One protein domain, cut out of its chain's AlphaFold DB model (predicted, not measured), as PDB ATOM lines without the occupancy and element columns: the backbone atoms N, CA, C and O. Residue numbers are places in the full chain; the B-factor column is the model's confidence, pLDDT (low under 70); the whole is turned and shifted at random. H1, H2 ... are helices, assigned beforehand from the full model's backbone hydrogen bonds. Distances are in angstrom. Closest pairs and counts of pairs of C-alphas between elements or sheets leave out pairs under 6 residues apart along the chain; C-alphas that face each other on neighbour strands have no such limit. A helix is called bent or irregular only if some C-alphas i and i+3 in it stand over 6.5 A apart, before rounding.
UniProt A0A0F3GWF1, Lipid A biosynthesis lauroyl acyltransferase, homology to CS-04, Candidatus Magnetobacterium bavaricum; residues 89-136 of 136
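Overview. This is residues 89 to 136 of the 136 residues of the protein "Lipid A biosynthesis lauroyl acyltransferase, homology to CS-04" of Candidatus Magnetobacterium bavaricum (UniProt A0A0F3GWF1). There is little regular structure here: mostly loop, bent into an open ring, with H2 and the shorter H1 set at separate places along it. Residues 89 to 102 lead to H1, and residues 111 to 124 return from it to H2. The printed part has 48 residues; the two named helices, H1 then H2, hold 19, all helix by class, with no named strand. It is only just compact, close to loose, with a radius of gyration of the C-alphas of 11.4 A and spans of 30 by 26 by 15 A.

Arrangement. Begin at H2, residues 125 to 135; it is apart from H1, residues 103 to 110. In H1 every O i to N i+4 pair is within hydrogen-bond range; in H2, 5 of 7 are.

Along the chain. Find C-alpha 125 at (6.793, 26.514, 51.206); H2 runs 15.9 A to C-alpha 135 at (15.836, 13.738, 48.434). It is neither bent nor irregular, but only just: C-alphas 126 and 129 are 6.3 A apart. At C-alpha 103, (18.795, 18.459, 37.618), H1 begins, 10.4 A long.

Size, cuts and confidence. The C-alphas farthest apart, of His 95 and Arg 113, are 30.8 A apart. The link from H1 to H2 is long, with 14 residues. The printed part has no cut, and no printed residue is under 70 in pLDDT.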
ATOM      1  N   ASN A  89      11.113  11.275  56.530       93.75
ATOM      2  CA  ASN A  89      12.387  10.618  56.297       93.75
ATOM      3  C   ASN A  89      12.539  10.268  54.811       93.75
ATOM      4  O   ASN A  89      11.591  10.370  54.027       93.75
ATOM      5  N   LYS A  90      13.732   9.796  54.435       94.94
ATOM      6  CA  LYS A  90      14.051   9.381  53.058       94.94
ATOM      7  C   LYS A  90      13.058   8.357  52.491       94.94
ATOM      8  O   LYS A  90      12.725   8.409  51.312       94.94
ATOM      9  N   GLY A  91      12.549   7.459  53.335       95.00
ATOM     10  CA  GLY A  91      11.631   6.394  52.939       95.00
ATOM     11  C   GLY A  91      10.191   6.840  52.686       95.00
ATOM     12  O   GLY A  91       9.457   6.081  52.070       95.00
ATOM     13  N   ASN A  92       9.762   8.033  53.122       94.38
ATOM     14  CA  ASN A  92       8.360   8.456  52.980       94.38
ATOM     15  C   ASN A  92       8.136   9.838  52.353       94.38
ATOM     16  O   ASN A  92       7.026  10.109  51.899       94.38
ATOM     17  N   ILE A  93       9.156  10.698  52.283       94.88
ATOM     18  CA  ILE A  93       9.011  12.075  51.789       94.88
ATOM     19  C   ILE A  93       8.465  12.139  50.353       94.88
ATOM     20  O   ILE A  93       7.651  13.003  50.028       94.88
ATOM     21  N   HIS A  94       8.829  11.167  49.516       93.44
ATOM     22  CA  HIS A  94       8.413  11.077  48.118       93.44
ATOM     23  C   HIS A  94       6.905  10.816  47.933       93.44
ATOM     24  O   HIS A  94       6.370  11.039  46.851       93.44
ATOM     25  N   HIS A  95       6.199  10.362  48.975       92.44
ATOM     26  CA  HIS A  95       4.738  10.236  48.948       92.44
ATOM     27  C   HIS A  95       4.019  11.580  49.108       92.44
ATOM     28  O   HIS A  95       2.828  11.671  48.818       92.44
ATOM     29  N   LEU A  96       4.722  12.600  49.605       91.81
ATOM     30  CA  LEU A  96       4.171  13.923  49.899       91.81
ATOM     31  C   LEU A  96       4.677  14.979  48.921       91.81
ATOM     32  O   LEU A  96       3.940  15.898  48.577       91.81
ATOM     33  N   VAL A  97       5.925  14.849  48.464       93.62
ATOM     34  CA  VAL A  97       6.573  15.843  47.611       93.62
ATOM     35  C   VAL A  97       7.076  15.207  46.325       93.62
ATOM     36  O   VAL A  97       7.758  14.184  46.332       93.62
ATOM     37  N   LYS A  98       6.782  15.876  45.208       93.06
ATOM     38  CA  LYS A  98       7.379  15.606  43.904       93.06
ATOM     39  C   LYS A  98       8.244  16.795  43.498       93.06
ATOM     40  O   LYS A  98       7.723  17.869  43.208       93.06
ATOM     41  N   CYS A  99       9.553  16.584  43.433       91.56
ATOM     42  CA  CYS A  99      10.491  17.577  42.919       91.56
ATOM     43  C   CYS A  99      10.518  17.522  41.385       91.56
ATOM     44  O   CYS A  99      10.700  16.457  40.796       91.56
ATOM     45  N   VAL A 100      10.341  18.668  40.727       92.75
ATOM     46  CA  VAL A 100      10.416  18.796  39.263       92.75
ATOM     47  C   VAL A 100      11.604  19.684  38.915       92.75
ATOM     48  O   VAL A 100      11.739  20.774  39.464       92.75
ATOM     49  N   GLY A 101      12.459  19.230  37.994       92.06
ATOM     50  CA  GLY A 101      13.644  19.984  37.577       92.06
ATOM     51  C   GLY A 101      14.818  19.924  38.559       92.06
ATOM     52  O   GLY A 101      15.598  20.873  38.604       92.06
ATOM     53  N   VAL A 102      14.944  18.835  39.329       90.81
ATOM     54  CA  VAL A 102      16.035  18.611  40.301       90.81
ATOM     55  C   VAL A 102      17.428  18.695  39.665       90.81
ATOM     56  O   VAL A 102      18.368  19.150  40.307       90.81
ATOM     57  N   GLN A 103      17.539  18.394  38.369       91.69
ATOM     58  CA  GLN A 103      18.795  18.459  37.618       91.69
ATOM     59  C   GLN A 103      19.427  19.859  37.653       91.69
ATOM     60  O   GLN A 103      20.646  19.983  37.661       91.69
ATOM     61  N   ARG A 104      18.615  20.924  37.741       91.12
ATOM     62  CA  ARG A 104      19.113  22.309  37.842       91.12
ATOM     63  C   ARG A 104      19.825  22.572  39.167       91.12
ATOM     64  O   ARG A 104      20.789  23.330  39.216       91.12
ATOM     65  N   LEU A 105      19.340  21.951  40.242       90.19
ATOM     66  CA  LEU A 105      19.990  22.014  41.545       90.19
ATOM     67  C   LEU A 105      21.317  21.244  41.504       90.19
ATOM     68  O   LEU A 105      22.340  21.772  41.927       90.19
ATOM     69  N   GLU A 106      21.323  20.045  40.920       91.19
ATOM     70  CA  GLU A 106      22.536  19.234  40.741       91.19
ATOM     71  C   GLU A 106      23.591  19.942  39.869       91.19
ATOM     72  O   GLU A 106      24.782  19.915  40.178       91.19
ATOM     73  N   GLU A 107      23.173  20.609  38.791       92.56
ATOM     74  CA  GLU A 107      24.022  21.455  37.941       92.56
ATOM     75  C   GLU A 107      24.687  22.586  38.726       92.56
ATOM     76  O   GLU A 107      25.899  22.771  38.620       92.56
ATOM     77  N   GLY A 108      23.916  23.306  39.545       92.25
ATOM     78  CA  GLY A 108      24.453  24.362  40.402       92.25
ATOM     79  C   GLY A 108      25.478  23.830  41.406       92.25
ATOM     80  O   GLY A 108      26.541  24.428  41.589       92.25
ATOM     81  N   LEU A 109      25.198  22.674  42.017       91.75
ATOM     82  CA  LEU A 109      26.077  22.057  43.012       91.75
ATOM     83  C   LEU A 109      27.390  21.553  42.403       91.75
ATOM     84  O   LEU A 109      28.444  21.719  43.021       91.75
ATOM     85  N   ARG A 110      27.363  21.018  41.172       94.62
ATOM     86  CA  ARG A 110      28.571  20.578  40.443       94.62
ATOM     87  C   ARG A 110      29.603  21.690  40.250       94.62
ATOM     88  O   ARG A 110      30.784  21.396  40.104       94.62
ATOM     89  N   GLY A 111      29.187  22.957  40.297       90.06
ATOM     90  CA  GLY A 111      30.090  24.108  40.239       90.06
ATOM     91  C   GLY A 111      30.967  24.308  41.485       90.06
ATOM     92  O   GLY A 111      31.842  25.171  41.459       90.06
ATOM     93  N   GLY A 112      30.739  23.566  42.579       92.94
ATOM     94  CA  GLY A 112      31.577  23.582  43.790       92.94
ATOM     95  C   GLY A 112      31.443  24.828  44.677       92.94
ATOM     96  O   GLY A 112      32.163  24.959  45.661       92.94
ATOM     97  N   ARG A 113      30.523  25.747  44.356       93.25
ATOM     98  CA  ARG A 113      30.309  27.018  45.084       93.25
ATOM     99  C   ARG A 113      29.070  27.008  45.987       93.25
ATOM    100  O   ARG A 113      28.718  28.036  46.557       93.25
ATOM    101  N   GLY A 114      28.400  25.861  46.098       89.94
ATOM    102  CA  GLY A 114      27.057  25.763  46.672       89.94
ATOM    103  C   GLY A 114      25.976  26.271  45.711       89.94
ATOM    104  O   GLY A 114      26.253  26.720  44.601       89.94
ATOM    105  N   THR A 115      24.710  26.166  46.111       92.44
ATOM    106  CA  THR A 115      23.560  26.631  45.317       92.44
ATOM    107  C   THR A 115      22.543  27.306  46.220       92.44
ATOM    108  O   THR A 115      22.237  26.803  47.299       92.44
ATOM    109  N   MET A 116      22.013  28.446  45.774       91.75
ATOM    110  CA  MET A 116      20.956  29.164  46.478       91.75
ATOM    111  C   MET A 116      19.596  28.802  45.883       91.75
ATOM    112  O   MET A 116      19.347  29.026  44.700       91.75
ATOM    113  N   LEU A 117      18.708  28.270  46.719       91.38
ATOM    114  CA  LEU A 117      17.316  28.016  46.362       91.38
ATOM    115  C   LEU A 117      16.460  29.215  46.773       91.38
ATOM    116  O   LEU A 117      16.290  29.482  47.960       91.38
ATOM    117  N   LEU A 118      15.909  29.925  45.789       92.81
ATOM    118  CA  LEU A 118      14.952  31.004  46.020       92.81
ATOM    119  C   LEU A 118      13.524  30.458  45.933       92.81
ATOM    120  O   LEU A 118      13.154  29.835  44.939       92.81
ATOM    121  N   PHE A 119      12.711  30.724  46.953       91.81
ATOM    122  CA  PHE A 119      11.297  30.363  46.965       91.81
ATOM    123  C   PHE A 119      10.464  31.425  47.691       91.81
ATOM    124  O   PHE A 119      10.951  32.121  48.579       91.81
ATOM    125  N   ALA A 120       9.199  31.561  47.294       90.88
ATOM    126  CA  ALA A 120       8.263  32.503  47.901       90.88
ATOM    127  C   ALA A 120       7.542  31.884  49.113       90.88
ATOM    128  O   ALA A 120       7.454  30.662  49.247       90.88
ATOM    129  N   HIS A 121       6.934  32.726  49.956       89.44
ATOM    130  CA  HIS A 121       5.948  32.299  50.960       89.44
ATOM    131  C   HIS A 121       4.625  31.889  50.294       89.44
ATOM    132  O   HIS A 121       3.584  32.514  50.488       89.44
ATOM    133  N   PHE A 122       4.683  30.855  49.459       88.31
ATOM    134  CA  PHE A 122       3.586  30.402  48.622       88.31
ATOM    135  C   PHE A 122       3.467  28.877  48.653       88.31
ATOM    136  O   PHE A 122       4.467  28.163  48.568       88.31
ATOM    137  N   GLY A 123       2.231  28.381  48.752       88.94
ATOM    138  CA  GLY A 123       1.940  26.950  48.842       88.94
ATOM    139  C   GLY A 123       2.558  26.286  50.079       88.94
ATOM    140  O   GLY A 123       2.689  26.909  51.135       88.94
ATOM    141  N   ALA A 124       2.964  25.023  49.930       90.62
ATOM    142  CA  ALA A 124       3.672  24.243  50.948       90.62
ATOM    143  C   ALA A 124       5.160  24.649  51.042       90.62
ATOM    144  O   ALA A 124       6.061  23.816  50.944       90.62
ATOM    145  N   ASN A 125       5.436  25.947  51.196       90.88
ATOM    146  CA  ASN A 125       6.793  26.514  51.206       90.88
ATOM    147  C   ASN A 125       7.705  25.870  52.264       90.88
ATOM    148  O   ASN A 125       8.900  25.700  52.042       90.88
ATOM    149  N   GLN A 126       7.131  25.468  53.395       91.88
ATOM    150  CA  GLN A 126       7.842  24.791  54.472       91.88
ATOM    151  C   GLN A 126       8.319  23.386  54.054       91.88
ATOM    152  O   GLN A 126       9.359  22.929  54.518       91.88
ATOM    153  N   MET A 127       7.641  22.698  53.130       93.62
ATOM    154  CA  MET A 127       8.021  21.345  52.697       93.62
ATOM    155  C   MET A 127       9.260  21.300  51.793       93.62
ATOM    156  O   MET A 127       9.823  20.225  51.592       93.62
ATOM    157  N   ILE A 128       9.739  22.446  51.300       92.69
ATOM    158  CA  ILE A 128      10.954  22.523  50.476       92.69
ATOM    159  C   ILE A 128      12.180  22.044  51.264       92.69
ATOM    160  O   ILE A 128      12.980  21.271  50.742       92.69
ATOM    161  N   MET A 129      12.309  22.447  52.531       91.81
ATOM    162  CA  MET A 129      13.451  22.078  53.377       91.81
ATOM    163  C   MET A 129      13.578  20.560  53.589       91.81
ATOM    164  O   MET A 129      14.634  20.015  53.264       91.81
ATOM    165  N   PRO A 130      12.550  19.835  54.085       93.50
ATOM    166  CA  PRO A 130      12.647  18.386  54.232       93.50
ATOM    167  C   PRO A 130      12.731  17.660  52.885       93.50
ATOM    168  O   PRO A 130      13.395  16.630  52.810       93.50
ATOM    169  N   ALA A 131      12.111  18.181  51.819       92.81
ATOM    170  CA  ALA A 131      12.230  17.588  50.489       92.81
ATOM    171  C   ALA A 131      13.679  17.610  49.996       92.81
ATOM    172  O   ALA A 131      14.220  16.563  49.663       92.81
ATOM    173  N   VAL A 132      14.335  18.772  50.020       91.38
ATOM    174  CA  VAL A 132      15.740  18.889  49.609       91.38
ATOM    175  C   VAL A 132      16.653  18.109  50.555       91.38
ATOM    176  O   VAL A 132      17.528  17.397  50.091       91.38
ATOM    177  N   GLY A 133      16.427  18.168  51.871       91.19
ATOM    178  CA  GLY A 133      17.283  17.476  52.841       91.19
ATOM    179  C   GLY A 133      17.223  15.942  52.784       91.19
ATOM    180  O   GLY A 133      18.209  15.282  53.103       91.19
ATOM    181  N   TYR A 134      16.083  15.356  52.402       93.25
ATOM    182  CA  TYR A 134      15.935  13.899  52.305       93.25
ATOM    183  C   TYR A 134      16.047  13.347  50.877       93.25
ATOM    184  O   TYR A 134      16.324  12.154  50.743       93.25
ATOM    185  N   MET A 135      15.813  14.164  49.843       84.88
ATOM    186  CA  MET A 135      15.836  13.738  48.434       84.88
ATOM    187  C   MET A 135      17.030  14.272  47.632       84.88
ATOM    188  O   MET A 135      17.252  13.766  46.534       84.88
ATOM    189  N   GLY A 136      17.728  15.299  48.124       71.25
ATOM    190  CA  GLY A 136      18.930  15.866  47.504       71.25
ATOM    191  C   GLY A 136      20.232  15.323  48.073       71.25
ATOM    192  O   GLY A 136      20.192  14.490  49.012       71.25
TER     193      GLY A 136